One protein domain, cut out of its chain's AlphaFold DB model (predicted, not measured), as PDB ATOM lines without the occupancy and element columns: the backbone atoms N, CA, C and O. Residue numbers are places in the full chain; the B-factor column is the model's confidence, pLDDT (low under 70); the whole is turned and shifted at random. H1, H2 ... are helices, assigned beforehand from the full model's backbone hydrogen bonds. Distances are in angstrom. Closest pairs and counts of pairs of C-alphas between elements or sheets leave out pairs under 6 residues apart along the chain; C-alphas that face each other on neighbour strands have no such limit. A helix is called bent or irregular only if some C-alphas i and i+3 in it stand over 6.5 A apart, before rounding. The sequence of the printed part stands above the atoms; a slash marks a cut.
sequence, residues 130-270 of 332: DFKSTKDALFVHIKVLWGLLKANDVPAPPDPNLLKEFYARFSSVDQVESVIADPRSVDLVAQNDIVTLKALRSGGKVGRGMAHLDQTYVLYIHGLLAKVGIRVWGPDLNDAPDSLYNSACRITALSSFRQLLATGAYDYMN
ATOM      1  N   ASP A 130     297.509 271.401 186.447       82.56
ATOM      2  CA  ASP A 130     298.565 271.584 185.452       82.56
ATOM      3  C   ASP A 130     298.630 270.413 184.448       82.56
ATOM      4  O   ASP A 130     299.157 270.541 183.348       82.56
ATOM      5  N   PHE A 131     298.034 269.259 184.773       85.56
ATOM      6  CA  PHE A 131     297.994 268.085 183.894       85.56
ATOM      7  C   PHE A 131     296.707 267.968 183.076       85.56
ATOM      8  O   PHE A 131     296.559 267.018 182.299       85.56
ATOM      9  N   LYS A 132     295.759 268.900 183.224       87.25
ATOM     10  CA  LYS A 132     294.465 268.819 182.537       87.25
ATOM     11  C   LYS A 132     294.626 268.812 181.014       87.25
ATOM     12  O   LYS A 132     294.040 267.955 180.357       87.25
ATOM     13  N   SER A 133     295.464 269.686 180.463       88.88
ATOM     14  CA  SER A 133     295.723 269.754 179.019       88.88
ATOM     15  C   SER A 133     296.411 268.491 178.493       88.88
ATOM     16  O   SER A 133     295.979 267.917 177.494       88.88
ATOM     17  N   THR A 134     297.417 267.977 179.209       91.69
ATOM     18  CA  THR A 134     298.083 266.703 178.871       91.69
ATOM     19  C   THR A 134     297.108 265.522 178.905       91.69
ATOM     20  O   THR A 134     297.130 264.663 178.019       91.69
ATOM     21  N   LYS A 135     296.221 265.477 179.908       91.31
ATOM     22  CA  LYS A 135     295.148 264.484 179.991       91.31
ATOM     23  C   LYS A 135     294.255 264.583 178.753       91.31
ATOM     24  O   LYS A 135     294.050 263.572 178.084       91.31
ATOM     25  N   ASP A 136     293.761 265.773 178.428       90.31
ATOM     26  CA  ASP A 136     292.863 265.990 177.292       90.31
ATOM     27  C   ASP A 136     293.532 265.606 175.956       90.31
ATOM     28  O   ASP A 136     292.917 264.910 175.140       90.31
ATOM     29  N   ALA A 137     294.819 265.923 175.782       92.38
ATOM     30  CA  ALA A 137     295.620 265.491 174.637       92.38
ATOM     31  C   ALA A 137     295.724 263.960 174.532       92.38
ATOM     32  O   ALA A 137     295.527 263.395 173.451       92.38
ATOM     33  N   LEU A 138     295.948 263.263 175.652       94.12
ATOM     34  CA  LEU A 138     295.967 261.799 175.683       94.12
ATOM     35  C   LEU A 138     294.594 261.201 175.335       94.12
ATOM     36  O   LEU A 138     294.523 260.216 174.597       94.12
ATOM     37  N   PHE A 139     293.495 261.791 175.815       91.44
ATOM     38  CA  PHE A 139     292.143 261.350 175.449       91.44
ATOM     39  C   PHE A 139     291.878 261.518 173.953       91.44
ATOM     40  O   PHE A 139     291.297 260.623 173.333       91.44
ATOM     41  N   VAL A 140     292.314 262.633 173.361       90.88
ATOM     42  CA  VAL A 140     292.224 262.826 171.911       90.88
ATOM     43  C   VAL A 140     293.071 261.788 171.184       90.88
ATOM     44  O   VAL A 140     292.552 261.138 170.280       90.88
ATOM     45  N   HIS A 141     294.308 261.536 171.615       93.81
ATOM     46  CA  HIS A 141     295.161 260.499 171.024       93.81
ATOM     47  C   HIS A 141     294.513 259.109 171.041       93.81
ATOM     48  O   HIS A 141     294.488 258.415 170.026       93.81
ATOM     49  N   ILE A 142     293.907 258.712 172.162       94.44
ATOM     50  CA  ILE A 142     293.201 257.429 172.274       94.44
ATOM     51  C   ILE A 142     292.004 257.371 171.312       94.44
ATOM     52  O   ILE A 142     291.824 256.371 170.615       94.44
ATOM     53  N   LYS A 143     291.204 258.444 171.222       90.94
ATOM     54  CA  LYS A 143     290.083 258.521 170.266       90.94
ATOM     55  C   LYS A 143     290.560 258.418 168.819       90.94
ATOM     56  O   LYS A 143     289.924 257.735 168.018       90.94
ATOM     57  N   VAL A 144     291.687 259.055 168.507       90.69
ATOM     58  CA  VAL A 144     292.351 258.988 167.203       90.69
ATOM     59  C   VAL A 144     292.741 257.551 166.873       90.69
ATOM     60  O   VAL A 144     292.332 257.047 165.829       90.69
ATOM     61  N   LEU A 145     293.462 256.862 167.764       93.81
ATOM     62  CA  LEU A 145     293.884 255.472 167.549       93.81
ATOM     63  C   LEU A 145     292.700 254.525 167.329       93.81
ATOM     64  O   LEU A 145     292.777 253.610 166.510       93.81
ATOM     65  N   TRP A 146     291.592 254.773 168.021       92.06
ATOM     66  CA  TRP A 146     290.364 253.995 167.877       92.06
ATOM     67  C   TRP A 146     289.546 254.382 166.630       92.06
ATOM     68  O   TRP A 146     288.637 253.663 166.223       92.06
ATOM     69  N   GLY A 147     289.850 255.512 165.988       88.69
ATOM     70  CA  GLY A 147     289.078 256.034 164.859       88.69
ATOM     71  C   GLY A 147     287.704 256.591 165.253       88.69
ATOM     72  O   GLY A 147     286.820 256.681 164.402       88.69
ATOM     73  N   LEU A 148     287.517 256.975 166.521       88.44
ATOM     74  CA  LEU A 148     286.266 257.525 167.056       88.44
ATOM     75  C   LEU A 148     286.180 259.024 166.762       88.44
ATOM     76  O   LEU A 148     286.441 259.871 167.619       88.44
ATOM     77  N   LEU A 149     285.866 259.353 165.508       79.44
ATOM     78  CA  LEU A 149     285.918 260.734 165.016       79.44
ATOM     79  C   LEU A 149     284.572 261.458 165.111       79.44
ATOM     80  O   LEU A 149     284.515 262.674 164.921       79.44
ATOM     81  N   LYS A 150     283.486 260.729 165.386       81.44
ATOM     82  CA  LYS A 150     282.143 261.291 165.565       81.44
ATOM     83  C   LYS A 150     281.735 261.234 167.034       81.44
ATOM     84  O   LYS A 150     282.118 260.327 167.762       81.44
ATOM     85  N   ALA A 151     280.890 262.180 167.445       76.25
ATOM     86  CA  ALA A 151     280.466 262.362 168.837       76.25
ATOM     87  C   ALA A 151     279.790 261.130 169.478       76.25
ATOM     88  O   ALA A 151     279.781 261.024 170.698       76.25
ATOM     89  N   ASN A 152     279.269 260.201 168.670       80.31
ATOM     90  CA  ASN A 152     278.547 259.011 169.129       80.31
ATOM     91  C   ASN A 152     279.153 257.699 168.604       80.31
ATOM     92  O   ASN A 152     278.476 256.671 168.614       80.31
ATOM     93  N   ASP A 153     280.389 257.725 168.093       84.19
ATOM     94  CA  ASP A 153     281.054 256.479 167.720       84.19
ATOM     95  C   ASP A 153     281.404 255.700 168.992       84.19
ATOM     96  O   ASP A 153     281.909 256.254 169.971       84.19
ATOM     97  N   VAL A 154     281.134 254.399 168.967       87.19
ATOM     98  CA  VAL A 154     281.421 253.490 170.076       87.19
ATOM     99  C   VAL A 154     282.573 252.573 169.666       87.19
ATOM    100  O   VAL A 154     282.573 252.081 168.533       87.19
ATOM    101  N   PRO A 155     283.535 252.311 170.567       89.50
ATOM    102  CA  PRO A 155     284.483 251.216 170.450       89.50
ATOM    103  C   PRO A 155     283.910 249.923 169.863       89.50
ATOM    104  O   PRO A 155     283.025 249.304 170.453       89.50
ATOM    105  N   ALA A 156     284.446 249.477 168.727       89.31
ATOM    106  CA  ALA A 156     284.198 248.121 168.252       89.31
ATOM    107  C   ALA A 156     285.032 247.118 169.074       89.31
ATOM    108  O   ALA A 156     286.187 247.424 169.388       89.31
ATOM    109  N   PRO A 157     284.489 245.932 169.408       91.25
ATOM    110  CA  PRO A 157     285.273 244.878 170.037       91.25
ATOM    111  C   PRO A 157     286.355 244.357 169.072       91.25
ATOM    112  O   PRO A 157     286.139 244.358 167.853       91.25
ATOM    113  N   PRO A 158     287.507 243.897 169.588       94.75
ATOM    114  CA  PRO A 158     288.567 243.330 168.759       94.75
ATOM    115  C   PRO A 158     288.119 242.036 168.058       94.75
ATOM    116  O   PRO A 158     287.366 241.235 168.613       94.75
ATOM    117  N   ASP A 159     288.593 241.814 166.827       95.31
ATOM    118  CA  ASP A 159     288.317 240.583 166.073       95.31
ATOM    119  C   ASP A 159     289.008 239.379 166.747       95.31
ATOM    120  O   ASP A 159     290.241 239.379 166.872       95.31
ATOM    121  N   PRO A 160     288.264 238.320 167.124       96.12
ATOM    122  CA  PRO A 160     288.827 237.118 167.735       96.12
ATOM    123  C   PRO A 160     289.959 236.465 166.930       96.12
ATOM    124  O   PRO A 160     290.875 235.882 167.514       96.12
ATOM    125  N   ASN A 161     289.933 236.554 165.595       97.06
ATOM    126  CA  ASN A 161     290.986 235.979 164.755       97.06
ATOM    127  C   ASN A 161     292.297 236.767 164.868       97.06
ATOM    128  O   ASN A 161     293.369 236.166 164.950       97.06
ATOM    129  N   LEU A 162     292.206 238.100 164.923       96.19
ATOM    130  CA  LEU A 162     293.363 238.974 165.119       96.19
ATOM    131  C   LEU A 162     293.956 238.793 166.518       96.19
ATOM    132  O   LEU A 162     295.176 238.731 166.656       96.19
ATOM    133  N   LEU A 163     293.103 238.632 167.536       96.81
ATOM    134  CA  LEU A 163     293.547 238.295 168.889       96.81
ATOM    135  C   LEU A 163     294.303 236.967 168.912       96.81
ATOM    136  O   LEU A 163     295.397 236.891 169.465       96.81
ATOM    137  N   LYS A 164     293.763 235.923 168.274       96.88
ATOM    138  CA  LYS A 164     294.423 234.613 168.207       96.88
ATOM    139  C   LYS A 164     295.803 234.695 167.551       96.88
ATOM    140  O   LYS A 164     296.737 234.054 168.025       96.88
ATOM    141  N   GLU A 165     295.940 235.469 166.476       96.50
ATOM    142  CA  GLU A 165     297.233 235.688 165.821       96.50
ATOM    143  C   GLU A 165     298.213 236.447 166.721       96.50
ATOM    144  O   GLU A 165     299.384 236.075 166.795       96.50
ATOM    145  N   PHE A 166     297.742 237.468 167.438       97.50
ATOM    146  CA  PHE A 166     298.554 238.208 168.398       97.50
ATOM    147  C   PHE A 166     299.068 237.298 169.527       97.50
ATOM    148  O   PHE A 166     300.274 237.242 169.780       97.50
ATOM    149  N   TYR A 167     298.183 236.510 170.142       97.56
ATOM    150  CA  TYR A 167     298.536 235.565 171.209       97.56
ATOM    151  C   TYR A 167     299.436 234.412 170.741       97.56
ATOM    152  O   TYR A 167     300.121 233.798 171.553       97.56
ATOM    153  N   ALA A 168     299.476 234.116 169.439       97.12
ATOM    154  CA  ALA A 168     300.427 233.154 168.885       97.12
ATOM    155  C   ALA A 168     301.862 233.711 168.794       97.12
ATOM    156  O   ALA A 168     302.804 232.933 168.655       97.12
ATOM    157  N   ARG A 169     302.032 235.039 168.838       96.12
ATOM    158  CA  ARG A 169     303.323 235.726 168.653       96.12
ATOM    159  C   ARG A 169     303.956 236.159 169.965       96.12
ATOM    160  O   ARG A 169     305.175 236.102 170.090       96.12
ATOM    161  N   PHE A 170     303.135 236.584 170.921       97.38
ATOM    162  CA  PHE A 170     303.589 237.074 172.214       97.38
ATOM    163  C   PHE A 170     303.054 236.202 173.342       97.38
ATOM    164  O   PHE A 170     301.886 235.821 173.354       97.38
ATOM    165  N   SER A 171     303.916 235.918 174.316       97.44
ATOM    166  CA  SER A 171     303.548 235.201 175.545       97.44
ATOM    167  C   SER A 171     303.744 236.040 176.809       97.44
ATOM    168  O   SER A 171     303.269 235.645 177.870       97.44
ATOM    169  N   SER A 172     304.422 237.187 176.717       97.94
ATOM    170  CA  SER A 172     304.615 238.109 177.840       97.94
ATOM    171  C   SER A 172     304.664 239.566 177.390       97.94
ATOM    172  O   SER A 172     304.950 239.871 176.230       97.94
ATOM    173  N   VAL A 173     304.387 240.473 178.330       97.44
ATOM    174  CA  VAL A 173     304.426 241.924 178.100       97.44
ATOM    175  C   VAL A 173     305.853 242.386 177.796       97.44
ATOM    176  O   VAL A 173     306.049 243.178 176.879       97.44
ATOM    177  N   ASP A 174     306.856 241.801 178.457       97.69
ATOM    178  CA  ASP A 174     308.275 242.112 178.231       97.69
ATOM    179  C   ASP A 174     308.700 241.890 176.771       97.69
ATOM    180  O   ASP A 174     309.496 242.650 176.220       97.69
ATOM    181  N   GLN A 175     308.144 240.870 176.103       97.38
ATOM    182  CA  GLN A 175     308.411 240.641 174.681       97.38
ATOM    183  C   GLN A 175     307.865 241.791 173.825       97.38
ATOM    184  O   GLN A 175     308.552 242.249 172.913       97.38
ATOM    185  N   VAL A 176     306.669 242.296 174.139       97.31
ATOM    186  CA  VAL A 176     306.071 243.441 173.437       97.31
ATOM    187  C   VAL A 176     306.915 244.700 173.643       97.31
ATOM    188  O   VAL A 176     307.223 245.399 172.677       97.31
ATOM    189  N   GLU A 177     307.335 244.966 174.880       96.75
ATOM    190  CA  GLU A 177     308.199 246.106 175.197       96.75
ATOM    191  C   GLU A 177     309.542 246.017 174.470       96.75
ATOM    192  O   GLU A 177     309.975 247.002 173.870       96.75
ATOM    193  N   SER A 178     310.162 244.833 174.445       96.25
ATOM    194  CA  SER A 178     311.444 244.623 173.764       96.25
ATOM    195  C   SER A 178     311.367 244.908 172.261       96.25
ATOM    196  O   SER A 178     312.261 245.546 171.709       96.25
ATOM    197  N   VAL A 179     310.268 244.509 171.609       96.75
ATOM    198  CA  VAL A 179     310.040 244.742 170.177       96.75
ATOM    199  C   VAL A 179     309.827 246.226 169.883       96.75
ATOM    200  O   VAL A 179     310.319 246.730 168.879       96.75
ATOM    201  N   ILE A 180     309.123 246.953 170.751       95.00
ATOM    202  CA  ILE A 180     308.919 248.399 170.575       95.00
ATOM    203  C   ILE A 180     310.218 249.173 170.831       95.00
ATOM    204  O   ILE A 180     310.504 250.138 170.119       95.00
ATOM    205  N   ALA A 181     310.994 248.757 171.833       94.94
ATOM    206  CA  ALA A 181     312.237 249.410 172.220       94.94
ATOM    207  C   ALA A 181     313.362 249.206 171.194       94.94
ATOM    208  O   ALA A 181     314.193 250.097 171.040       94.94
ATOM    209  N   ASP A 182     313.396 248.068 170.493       95.12
ATOM    210  CA  ASP A 182     314.403 247.793 169.470       95.12
ATOM    211  C   ASP A 182     314.042 248.457 168.123       95.12
ATOM    212  O   ASP A 182     313.087 248.055 167.445       95.12
ATOM    213  N   PRO A 183     314.827 249.439 167.636       90.31
ATOM    214  CA  PRO A 183     314.599 250.031 166.323       90.31
ATOM    215  C   PRO A 183     314.699 249.012 165.183       90.31
ATOM    216  O   PRO A 183     314.032 249.195 164.165       90.31
ATOM    217  N   ARG A 184     315.485 247.938 165.360       92.88
ATOM    218  CA  ARG A 184     315.761 246.900 164.353       92.88
ATOM    219  C   ARG A 184     314.737 245.766 164.338       92.88
ATOM    220  O   ARG A 184     314.850 244.873 163.500       92.88
ATOM    221  N   SER A 185     313.755 245.791 165.238       93.50
ATOM    222  CA  SER A 185     312.684 244.800 165.267       93.50
ATOM    223  C   SER A 185     311.954 244.743 163.921       93.50
ATOM    224  O   SER A 185     311.594 245.782 163.364       93.50
ATOM    225  N   VAL A 186     311.678 243.537 163.433       94.19
ATOM    226  CA  VAL A 186     310.951 243.343 162.174       94.19
ATOM    227  C   VAL A 186     309.463 243.652 162.359       94.19
ATOM    228  O   VAL A 186     308.873 243.309 163.383       94.19
ATOM    229  N   ASP A 187     308.851 244.257 161.343       95.94
ATOM    230  CA  ASP A 187     307.402 244.430 161.259       95.94
ATOM    231  C   ASP A 187     306.718 243.053 161.207       95.94
ATOM    232  O   ASP A 187     306.878 242.293 160.250       95.94
ATOM    233  N   LEU A 188     305.937 242.716 162.236       95.06
ATOM    234  CA  LEU A 188     305.237 241.431 162.311       95.06
ATOM    235  C   LEU A 188     303.998 241.387 161.401       95.06
ATOM    236  O   LEU A 188     303.440 240.319 161.135       95.06
ATOM    237  N   VAL A 189     303.508 242.545 160.966       95.88
ATOM    238  CA  VAL A 189     302.430 242.680 159.982       95.88
ATOM    239  C   VAL A 189     302.816 243.757 158.978       95.88
ATOM    240  O   VAL A 189     303.378 244.782 159.352       95.88
ATOM    241  N   ALA A 190     302.475 243.559 157.704       93.81
ATOM    242  CA  ALA A 190     302.694 244.576 156.689       93.81
ATOM    243  C   ALA A 190     301.911 245.852 157.026       93.81
ATOM    244  O   ALA A 190     300.711 245.807 157.303       93.81
ATOM    245  N   GLN A 191     302.549 247.017 156.912       89.88
ATOM    246  CA  GLN A 191     301.892 248.294 157.211       89.88
ATOM    247  C   GLN A 191     300.605 248.506 156.395       89.88
ATOM    248  O   GLN A 191     299.672 249.160 156.860       89.88
ATOM    249  N   ASN A 192     300.514 247.942 155.186       90.50
ATOM    250  CA  ASN A 192     299.327 248.015 154.325       90.50
ATOM    251  C   ASN A 192     298.086 247.306 154.898       90.50
ATOM    252  O   ASN A 192     296.959 247.725 154.592       90.50
ATOM    253  N   ASP A 193     298.304 246.309 155.756       93.81
ATOM    254  CA  ASP A 193     297.261 245.516 156.414       93.81
ATOM    255  C   ASP A 193     296.729 246.193 157.682       93.81
ATOM    256  O   ASP A 193     295.713 245.769 158.232       93.81
ATOM    257  N   ILE A 194     297.387 247.260 158.142       94.62
ATOM    258  CA  ILE A 194     296.912 248.062 159.267       94.62
ATOM    259  C   ILE A 194     295.707 248.881 158.808       94.62
ATOM    260  O   ILE A 194     295.768 249.651 157.843       94.62
ATOM    261  N   VAL A 195     294.599 248.679 159.511       93.44
ATOM    262  CA  VAL A 195     293.303 249.314 159.269       93.44
ATOM    263  C   VAL A 195     293.156 250.579 160.108       93.44
ATOM    264  O   VAL A 195     292.578 251.557 159.629       93.44
ATOM    265  N   THR A 196     293.704 250.591 161.326       90.88
ATOM    266  CA  THR A 196     293.766 251.795 162.167       90.88
ATOM    267  C   THR A 196     294.368 252.949 161.384       90.88
ATOM    268  O   THR A 196     295.405 252.779 160.762       90.88
ATOM    269  N   LEU A 197     293.687 254.100 161.371       88.69
ATOM    270  CA  LEU A 197     294.096 255.316 160.653       88.69
ATOM    271  C   LEU A 197     294.341 255.160 159.138       88.69
ATOM    272  O   LEU A 197     294.817 256.095 158.494       88.69
ATOM    273  N   LYS A 198     293.929 254.045 158.518       87.94
ATOM    274  CA  LYS A 198     294.138 253.789 157.083       87.94
ATOM    275  C   LYS A 198     293.549 254.879 156.189       87.94
ATOM    276  O   LYS A 198     294.171 255.255 155.201       87.94
ATOM    277  N   ALA A 199     292.375 255.402 156.548       83.56
ATOM    278  CA  ALA A 199     291.756 256.508 155.826       83.56
ATOM    279  C   ALA A 199     292.604 257.787 155.903       83.56
ATOM    280  O   ALA A 199     292.768 258.457 154.889       83.56
ATOM    281  N   LEU A 200     293.183 258.086 157.072       82.00
ATOM    282  CA  LEU A 200     294.079 259.228 157.262       82.00
ATOM    283  C   LEU A 200     295.340 259.077 156.413       82.00
ATOM    284  O   LEU A 200     295.698 259.991 155.679       82.00
ATOM    285  N   ARG A 201     295.934 257.878 156.419       80.69
ATOM    286  CA  ARG A 201     297.134 257.568 155.633       80.69
ATOM    287  C   ARG A 201     296.937 257.783 154.130       80.69
ATOM    288  O   ARG A 201     297.893 258.095 153.427       80.69
ATOM    289  N   SER A 202     295.724 257.572 153.626       80.75
ATOM    290  CA  SER A 202     295.377 257.756 152.212       80.75
ATOM    291  C   SER A 202     294.904 259.178 151.871       80.75
ATOM    292  O   SER A 202     294.360 259.378 150.787       80.75
ATOM    293  N   GLY A 203     295.077 260.157 152.768       71.31
ATOM    294  CA  GLY A 203     294.631 261.540 152.556       71.31
ATOM    295  C   GLY A 203     293.114 261.723 152.673       71.31
ATOM    296  O   GLY A 203     292.537 262.635 152.078       71.31
ATOM    297  N   GLY A 204     292.436 260.826 153.392       69.50
ATOM    298  CA  GLY A 204     291.001 260.898 153.636       69.50
ATOM    299  C   GLY A 204     290.606 262.123 154.460       69.50
ATOM    300  O   GLY A 204     291.422 262.724 155.155       69.50
ATOM    301  N   LYS A 205     289.320 262.488 154.403       64.62
ATOM    302  CA  LYS A 205     288.786 263.617 155.176       64.62
ATOM    303  C   LYS A 205     288.989 263.370 156.666       64.62
ATOM    304  O   LYS A 205     288.424 262.437 157.235       64.62
ATOM    305  N   VAL A 206     289.775 264.242 157.270       62.41
ATOM    306  CA  VAL A 206     290.090 264.225 158.686       62.41
ATOM    307  C   VAL A 206     289.007 265.001 159.445       62.41
ATOM    308  O   VAL A 206     288.556 266.051 158.986       62.41
ATOM    309  N   GLY A 207     288.530 264.473 160.577       62.78
ATOM    310  CA  GLY A 207     287.600 265.206 161.443       62.78
ATOM    311  C   GLY A 207     288.218 266.524 161.924       62.78
ATOM    312  O   GLY A 207     289.437 266.633 162.028       62.78
ATOM    313  N   ARG A 208     287.390 267.533 162.235       60.06
ATOM    314  CA  ARG A 208     287.839 268.904 162.572       60.06
ATOM    315  C   ARG A 208     288.926 268.955 163.661       60.06
ATOM    316  O   ARG A 208     289.799 269.803 163.583       60.06
ATOM    317  N   GLY A 209     288.912 268.023 164.619       59.38
ATOM    318  CA  GLY A 209     289.905 267.923 165.702       59.38
ATOM    319  C   GLY A 209     291.218 267.210 165.350       59.38
ATOM    320  O   GLY A 209     292.021 266.956 166.235       59.38
ATOM    321  N   MET A 210     291.430 266.834 164.090       62.66
ATOM    322  CA  MET A 210     292.603 266.069 163.653       62.66
ATOM    323  C   MET A 210     293.299 266.683 162.435       62.66
ATOM    324  O   MET A 210     294.239 266.090 161.915       62.66
ATOM    325  N   ALA A 211     292.863 267.861 161.973       61.81
ATOM    326  CA  ALA A 211     293.454 268.541 160.818       61.81
ATOM    327  C   ALA A 211     294.974 268.773 160.960       61.81
ATOM    328  O   ALA A 211     295.663 268.923 159.959       61.81
ATOM    329  N   HIS A 212     295.480 268.764 162.196       66.62
ATOM    330  CA  HIS A 212     296.888 268.963 162.537       66.62
ATOM    331  C   HIS A 212     297.723 267.675 162.577       66.62
ATOM    332  O   HIS A 212     298.929 267.744 162.803       66.62
ATOM    333  N   LEU A 213     297.119 266.495 162.381       74.44
ATOM    334  CA  LEU A 213     297.890 265.257 162.350       74.44
ATOM    335  C   LEU A 213     298.568 265.097 160.995       74.44
ATOM    336  O   LEU A 213     297.940 264.711 160.009       74.44
ATOM    337  N   ASP A 214     299.865 265.383 160.981       82.44
ATOM    338  CA  ASP A 214     300.718 265.159 159.827       82.44
ATOM    339  C   ASP A 214     300.744 263.669 159.444       82.44
ATOM    340  O   ASP A 214     300.692 262.762 160.285       82.44
ATOM    341  N   GLN A 215     300.875 263.415 158.144       86.19
ATOM    342  CA  GLN A 215     301.046 262.085 157.574       86.19
ATOM    343  C   GLN A 215     302.217 261.344 158.236       86.19
ATOM    344  O   GLN A 215     302.144 260.132 158.447       86.19
ATOM    345  N   THR A 216     303.271 262.072 158.611       88.56
ATOM    346  CA  THR A 216     304.429 261.547 159.345       88.56
ATOM    347  C   THR A 216     304.020 260.844 160.643       88.56
ATOM    348  O   THR A 216     304.515 259.755 160.943       88.56
ATOM    349  N   TYR A 217     303.057 261.398 161.385       90.94
ATOM    350  CA  TYR A 217     302.568 260.812 162.635       90.94
ATOM    351  C   TYR A 217     301.772 259.534 162.394       90.94
ATOM    352  O   TYR A 217     301.923 258.551 163.121       90.94
ATOM    353  N   VAL A 218     300.959 259.519 161.334       91.94
ATOM    354  CA  VAL A 218     300.214 258.324 160.926       91.94
ATOM    355  C   VAL A 218     301.183 257.202 160.561       91.94
ATOM    356  O   VAL A 218     301.018 256.078 161.028       91.94
ATOM    357  N   LEU A 219     302.229 257.502 159.788       93.06
ATOM    358  CA  LEU A 219     303.261 256.523 159.437       93.06
ATOM    359  C   LEU A 219     303.987 255.987 160.675       93.06
ATOM    360  O   LEU A 219     304.201 254.779 160.772       93.06
ATOM    361  N   TYR A 220     304.297 256.847 161.647       94.81
ATOM    362  CA  TYR A 220     304.906 256.423 162.907       94.81
ATOM    363  C   TYR A 220     303.999 255.468 163.703       94.81
ATOM    364  O   TYR A 220     304.439 254.394 164.121       94.81
ATOM    365  N   ILE A 221     302.713 255.807 163.856       95.81
ATOM    366  CA  ILE A 221     301.725 254.948 164.526       95.81
ATOM    367  C   ILE A 221     301.595 253.605 163.797       95.81
ATOM    368  O   ILE A 221     301.607 252.554 164.437       95.81
ATOM    369  N   HIS A 222     301.515 253.618 162.463       95.88
ATOM    370  CA  HIS A 222     301.481 252.393 161.664       95.88
ATOM    371  C   HIS A 222     302.750 251.553 161.854       95.88
ATOM    372  O   HIS A 222     302.643 250.338 161.964       95.88
ATOM    373  N   GLY A 223     303.933 252.166 161.939       95.75
ATOM    374  CA  GLY A 223     305.179 251.451 162.226       95.75
ATOM    375  C   GLY A 223     305.141 250.736 163.580       95.75
ATOM    376  O   GLY A 223     305.450 249.550 163.661       95.75
ATOM    377  N   LEU A 224     304.680 251.409 164.639       96.50
ATOM    378  CA  LEU A 224     304.519 250.777 165.956       96.50
ATOM    379  C   LEU A 224     303.512 249.621 165.927       96.50
ATOM    380  O   LEU A 224     303.788 248.535 166.434       96.50
ATOM    381  N   LEU A 225     302.357 249.830 165.296       97.56
ATOM    382  CA  LEU A 225     301.325 248.804 165.154       97.56
ATOM    383  C   LEU A 225     301.811 247.603 164.325       97.56
ATOM    384  O   LEU A 225     301.497 246.465 164.669       97.56
ATOM    385  N   ALA A 226     302.613 247.837 163.281       97.25
ATOM    386  CA  ALA A 226     303.227 246.794 162.459       97.25
ATOM    387  C   ALA A 226     304.190 245.932 163.280       97.25
ATOM    388  O   ALA A 226     304.089 244.703 163.251       97.25
ATOM    389  N   LYS A 227     305.065 246.572 164.065       96.31
ATOM    390  CA  LYS A 227     306.014 245.908 164.970       96.31
ATOM    391  C   LYS A 227     305.320 245.036 166.009       96.31
ATOM    392  O   LYS A 227     305.719 243.901 166.218       96.31
ATOM    393  N   VAL A 228     304.244 245.523 166.623       96.81
ATOM    394  CA  VAL A 228     303.479 244.754 167.627       96.81
ATOM    395  C   VAL A 228     302.500 243.767 166.971       96.81
ATOM    396  O   VAL A 228     301.965 242.869 167.614       96.81
ATOM    397  N   GLY A 229     302.269 243.891 165.665       96.56
ATOM    398  CA  GLY A 229     301.365 243.037 164.903       96.56
ATOM    399  C   GLY A 229     299.876 243.307 165.139       96.56
ATOM    400  O   GLY A 229     299.054 242.406 164.979       96.56
ATOM    401  N   ILE A 230     299.513 244.539 165.501       97.25
ATOM    402  CA  ILE A 230     298.126 244.965 165.728       97.25
ATOM    403  C   ILE A 230     297.587 245.619 164.448       97.25
ATOM    404  O   ILE A 230     297.964 246.734 164.098       97.25
ATOM    405  N   ARG A 231     296.667 244.948 163.740       96.31
ATOM    406  CA  ARG A 231     296.038 245.503 162.517       96.31
ATOM    407  C   ARG A 231     294.958 246.542 162.805       96.31
ATOM    408  O   ARG A 231     294.803 247.500 162.050       96.31
ATOM    409  N   VAL A 232     294.202 246.330 163.876       95.75
ATOM    410  CA  VAL A 232     293.154 247.227 164.368       95.75
ATOM    411  C   VAL A 232     293.463 247.477 165.836       95.75
ATOM    412  O   VAL A 232     293.424 246.551 166.642       95.75
ATOM    413  N   TRP A 233     293.836 248.704 166.169       96.81
ATOM    414  CA  TRP A 233     294.031 249.138 167.540       96.81
ATOM    415  C   TRP A 233     292.676 249.308 168.225       96.81
ATOM    416  O   TRP A 233     291.803 250.020 167.728       96.81
ATOM    417  N   GLY A 234     292.523 248.657 169.370       95.94
ATOM    418  CA  GLY A 234     291.335 248.741 170.205       95.94
ATOM    419  C   GLY A 234     291.476 247.780 171.382       95.94
ATOM    420  O   GLY A 234     291.439 246.576 171.148       95.94
ATOM    421  N   PRO A 235     291.661 248.274 172.619       96.62
ATOM    422  CA  PRO A 235     291.680 247.433 173.814       96.62
ATOM    423  C   PRO A 235     290.430 246.548 173.919       96.62
ATOM    424  O   PRO A 235     289.322 246.988 173.596       96.62
ATOM    425  N   ASP A 236     290.592 245.323 174.417       96.25
ATOM    426  CA  ASP A 236     289.472 244.447 174.747       96.25
ATOM    427  C   ASP A 236     288.832 244.895 176.064       96.25
ATOM    428  O   ASP A 236     289.377 244.700 177.152       96.25
ATOM    429  N   LEU A 237     287.650 245.501 175.954       93.75
ATOM    430  CA  LEU A 237     286.879 245.996 177.094       93.75
ATOM    431  C   LEU A 237     286.238 244.878 177.934       93.75
ATOM    432  O   LEU A 237     285.715 245.168 179.009       93.75
ATOM    433  N   ASN A 238     286.246 243.630 177.453       94.25
ATOM    434  CA  ASN A 238     285.730 242.473 178.189       94.25
ATOM    435  C   ASN A 238     286.824 241.719 178.957       94.25
ATOM    436  O   ASN A 238     286.503 240.830 179.746       94.25
ATOM    437  N   ASP A 239     288.090 242.046 178.710       95.19
ATOM    438  CA  ASP A 239     289.244 241.390 179.314       95.19
ATOM    439  C   ASP A 239     289.827 242.231 180.462       95.19
ATOM    440  O   ASP A 239     289.473 243.397 180.669       95.19
ATOM    441  N   ALA A 240     290.730 241.633 181.237       94.69
ATOM    442  CA  ALA A 240     291.405 242.319 182.325       94.69
ATOM    443  C   ALA A 240     292.229 243.516 181.794       94.69
ATOM    444  O   ALA A 240     292.838 243.435 180.723       94.69
ATOM    445  N   PRO A 241     292.287 244.641 182.526       92.75
ATOM    446  CA  PRO A 241     293.013 245.838 182.087       92.75
ATOM    447  C   PRO A 241     294.526 245.610 181.944       92.75
ATOM    448  O   PRO A 241     295.196 246.335 181.213       92.75
ATOM    449  N   ASP A 242     295.055 244.607 182.641       94.56
ATOM    450  CA  ASP A 242     296.439 244.144 182.630       94.56
ATOM    451  C   ASP A 242     296.647 242.881 181.778       94.56
ATOM    452  O   ASP A 242     297.737 242.306 181.789       94.56
ATOM    453  N   SER A 243     295.649 242.457 180.991       97.38
ATOM    454  CA  SER A 243     295.834 241.355 180.048       97.38
ATOM    455  C   SER A 243     296.938 241.670 179.038       97.38
ATOM    456  O   SER A 243     297.274 242.832 178.785       97.38
ATOM    457  N   LEU A 244     297.544 240.636 178.451       98.12
ATOM    458  CA  LEU A 244     298.684 240.809 177.548       98.12
ATOM    459  C   LEU A 244     298.333 241.699 176.340       98.12
ATOM    460  O   LEU A 244     299.110 242.587 175.988       98.12
ATOM    461  N   TYR A 245     297.157 241.503 175.736       98.25
ATOM    462  CA  TYR A 245     296.709 242.332 174.616       98.25
ATOM    463  C   TYR A 245     296.411 243.776 175.046       98.25
ATOM    464  O   TYR A 245     296.885 244.717 174.406       98.25
ATOM    465  N   ASN A 246     295.714 243.973 176.172       97.75
ATOM    466  CA  ASN A 246     295.419 245.311 176.690       97.75
ATOM    467  C   ASN A 246     296.688 246.075 177.092       97.75
ATOM    468  O   ASN A 246     296.817 247.270 176.806       97.75
ATOM    469  N   SER A 247     297.669 245.371 177.653       97.88
ATOM    470  CA  SER A 247     299.001 245.904 177.934       97.88
ATOM    471  C   SER A 247     299.716 246.327 176.649       97.88
ATOM    472  O   SER A 247     300.237 247.439 176.583       97.88
ATOM    473  N   ALA A 248     299.672 245.516 175.588       98.00
ATOM    474  CA  ALA A 248     300.251 245.873 174.293       98.00
ATOM    475  C   ALA A 248     299.591 247.115 173.666       98.00
ATOM    476  O   ALA A 248     300.289 248.014 173.177       98.00
ATOM    477  N   CYS A 249     298.257 247.215 173.736       97.94
ATOM    478  CA  CYS A 249     297.524 248.408 173.312       97.94
ATOM    479  C   CYS A 249     297.946 249.647 174.110       97.94
ATOM    480  O   CYS A 249     298.196 250.693 173.504       97.94
ATOM    481  N   ARG A 250     298.068 249.523 175.440       97.50
ATOM    482  CA  ARG A 250     298.522 250.598 176.333       97.50
ATOM    483  C   ARG A 250     299.940 251.049 175.996       97.50
ATOM    484  O   ARG A 250     300.158 252.249 175.849       97.50
ATOM    485  N   ILE A 251     300.886 250.122 175.847       97.44
ATOM    486  CA  ILE A 251     302.281 250.450 175.521       97.44
ATOM    487  C   ILE A 251     302.339 251.169 174.173       97.44
ATOM    488  O   ILE A 251     302.942 252.233 174.073       97.44
ATOM    489  N   THR A 252     301.642 250.659 173.156       97.69
ATOM    490  CA  THR A 252     301.621 251.287 171.827       97.69
ATOM    491  C   THR A 252     301.012 252.689 171.866       97.69
ATOM    492  O   THR A 252     301.554 253.616 171.258       97.69
ATOM    493  N   ALA A 253     299.914 252.877 172.603       97.75
ATOM    494  CA  ALA A 253     299.275 254.181 172.751       97.75
ATOM    495  C   ALA A 253     300.180 255.189 173.466       97.75
ATOM    496  O   ALA A 253     300.320 256.314 172.998       97.75
ATOM    497  N   LEU A 254     300.844 254.785 174.552       97.44
ATOM    498  CA  LEU A 254     301.745 255.666 175.296       97.44
ATOM    499  C   LEU A 254     303.030 255.979 174.524       97.44
ATOM    500  O   LEU A 254     303.467 257.127 174.535       97.44
ATOM    501  N   SER A 255     303.622 255.000 173.837       96.94
ATOM    502  CA  SER A 255     304.816 255.221 173.012       96.94
ATOM    503  C   SER A 255     304.522 256.171 171.855       96.94
ATOM    504  O   SER A 255     305.275 257.115 171.631       96.94
ATOM    505  N   SER A 256     303.383 255.988 171.176       96.69
ATOM    506  CA  SER A 256     302.945 256.924 170.137       96.69
ATOM    507  C   SER A 256     302.620 258.305 170.677       96.69
ATOM    508  O   SER A 256     303.094 259.289 170.120       96.69
ATOM    509  N   PHE A 257     301.899 258.391 171.792       96.38
ATOM    510  CA  PHE A 257     301.571 259.672 172.405       96.38
ATOM    511  C   PHE A 257     302.824 260.466 172.774       96.38
ATOM    512  O   PHE A 257     302.945 261.620 172.388       96.38
ATOM    513  N   ARG A 258     303.784 259.839 173.467       95.88
ATOM    514  CA  ARG A 258     305.034 260.491 173.885       95.88
ATOM    515  C   ARG A 258     305.832 261.012 172.698       95.88
ATOM    516  O   ARG A 258     306.326 262.130 172.758       95.88
ATOM    517  N   GLN A 259     305.935 260.222 171.628       94.44
ATOM    518  CA  GLN A 259     306.648 260.653 170.431       94.44
ATOM    519  C   GLN A 259     305.969 261.863 169.783       94.44
ATOM    520  O   GLN A 259     306.643 262.836 169.470       94.44
ATOM    521  N   LEU A 260     304.646 261.810 169.604       93.38
ATOM    522  CA  LEU A 260     303.879 262.893 168.987       93.38
ATOM    523  C   LEU A 260     303.882 264.161 169.856       93.38
ATOM    524  O   LEU A 260     303.986 265.271 169.341       93.38
ATOM    525  N   LEU A 261     303.807 264.001 171.176       92.25
ATOM    526  CA  LEU A 261     303.897 265.097 172.134       92.25
ATOM    527  C   LEU A 261     305.270 265.783 172.079       92.25
ATOM    528  O   LEU A 261     305.339 267.007 172.060       92.25
ATOM    529  N   ALA A 262     306.355 265.009 171.981       91.88
ATOM    530  CA  ALA A 262     307.711 265.542 171.860       91.88
ATOM    531  C   ALA A 262     307.970 266.262 170.523       91.88
ATOM    532  O   ALA A 262     308.855 267.107 170.448       91.88
ATOM    533  N   THR A 263     307.213 265.940 169.469       90.88
ATOM    534  CA  THR A 263     307.302 266.617 168.162       90.88
ATOM    535  C   THR A 263     306.338 267.796 168.022       90.88
ATOM    536  O   THR A 263     306.205 268.332 166.927       90.88
ATOM    537  N   GLY A 264     305.627 268.167 169.089       89.56
ATOM    538  CA  GLY A 264     304.689 269.287 169.082       89.56
ATOM    539  C   GLY A 264     303.349 269.008 168.394       89.56
ATOM    540  O   GLY A 264     302.591 269.923 168.076       89.56
ATOM    541  N   ALA A 265     302.990 267.735 168.173       88.75
ATOM    542  CA  ALA A 265     301.725 267.370 167.520       88.75
ATOM    543  C   ALA A 265     300.482 267.825 168.308       88.75
ATOM    544  O   ALA A 265     299.385 267.859 167.753       88.75
ATOM    545  N   TYR A 266     300.656 268.156 169.591       89.94
ATOM    546  CA  TYR A 266     299.606 268.608 170.500       89.94
ATOM    547  C   TYR A 266     299.811 270.040 171.003       89.94
ATOM    548  O   TYR A 266     299.089 270.443 171.905       89.94
ATOM    549  N   ASP A 267     300.730 270.829 170.435       89.00
ATOM    550  CA  ASP A 267     301.039 272.182 170.940       89.00
ATOM    551  C   ASP A 267     299.815 273.106 170.953       89.00
ATOM    552  O   ASP A 267     299.646 273.915 171.859       89.00
ATOM    553  N   TYR A 268     298.884 272.910 170.014       85.62
ATOM    554  CA  TYR A 268     297.608 273.630 169.965       85.62
ATOM    555  C   TYR A 268     296.699 273.394 171.189       85.62
ATOM    556  O   TYR A 268     295.725 274.120 171.372       85.62
ATOM    557  N   MET A 269     296.981 272.376 172.007       86.31
ATOM    558  CA  MET A 269     296.274 272.082 173.261       86.31
ATOM    559  C   MET A 269     296.989 272.637 174.496       86.31
ATOM    560  O   MET A 269     296.495 272.438 175.604       86.31
ATOM    561  N   ASN A 270     298.146 273.283 174.323       82.44
ATOM    562  CA  ASN A 270     299.021 273.746 175.399       82.44
ATOM    563  C   ASN A 270     299.253 272.680 176.502       82.44
ATOM    564  O   ASN A 270     298.906 272.884 177.669       82.44
TER     565      ASN A 270
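What this domain is: This is residues 130 to 270 of the 332 residues of an uncharacterized protein of Melampsora larici-populina (strain 98AG31 / pathotype 3-4-7) (UniProt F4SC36). A helical hairpin of H5 and H6, side by side and running opposite ways, makes the core. H1 crosses H6 steeply and packs on it with residues 138 to 145, H3 packs on both helices where H6 begins and H5 ends, and the short H4 packs on residues 215 to 219 of H5. H2 lies near the beginning of H6, about perpendicular to it, and four long links join most of the helices. The printed part has 141 residues, with six named helices, H1 to H6 in that order, and no named strand; its class is all helix. It is compact, with a radius of gyration of the C-alphas of 14.7 A, and rounded, spanning 40 by 34 by 33 A.

How they stand to each other: H1, residues 130 to 146, touches H6, residues 244 to 262, at a steep tilt of 60 degrees, opposite ways; the closest C-alphas, of His 141 and Phe 257, are 6.6 A apart. H6 is the hub, touching four helices. H2, residues 160 to 169, only just touches H6, with 3 pairs of C-alphas within 8 A, the closest those of Phe 166 and Tyr 245 at 7.7 A; their lines are about perpendicular, at 83 degrees. H3, residues 173 to 181, touches H6 with a shallow tilt of 27 degrees, the same way; the closest C-alphas, of Val 173 and Leu 244, are 5.9 A apart. H5, residues 215 to 228, touches H3 with residues 224 to 228 alone, at a steep tilt of 39 degrees, opposite ways, closest at the C-alphas of Val 176 and Val 228, 6.5 A. H4, residues 198 to 201, touches H5, closest at the C-alphas of Arg 201 and Val 218, 6.2 A. H5 and H6 form a helical hairpin and touch at a shallow tilt of 28 degrees, closest at the C-alphas of Ile 221 and Ser 256, 6.1 A. The helix packing is part aligned, part crossed: two of the five touching pairs with a tilt are shallow. H1 and H3 are apart, for instance. Every O i to N i+4 pair is within hydrogen-bond range in H3, H5 and H6, against 12 of 13 in H1 and 5 of 6 in H2; H4 is too short for such a pair.

Where its parts are: H1 begins at C-alpha 130, (298.565, 271.584, 185.452), and is 26.2 A long; it is irregular, with C-alphas 130 and 133 7.3 A apart. H2, H3 and H4 follow, with 10, 9 and 4 residues. H5 is 20.2 A long. H6 is 26.9 A long and ends at C-alpha 262, (307.711, 265.542, 171.860).

The domain as a whole: The C-alphas farthest apart, of Asp 130 and Ala 168, are 41.9 A apart. The printed part has no cut. The link from H2 to H3 is tight; those from H1 to H2, H3 to H4, H4 to H5 and H5 to H6 are long. The mean pLDDT of the printed part is 90.7, with residues 204 to 212 under 70.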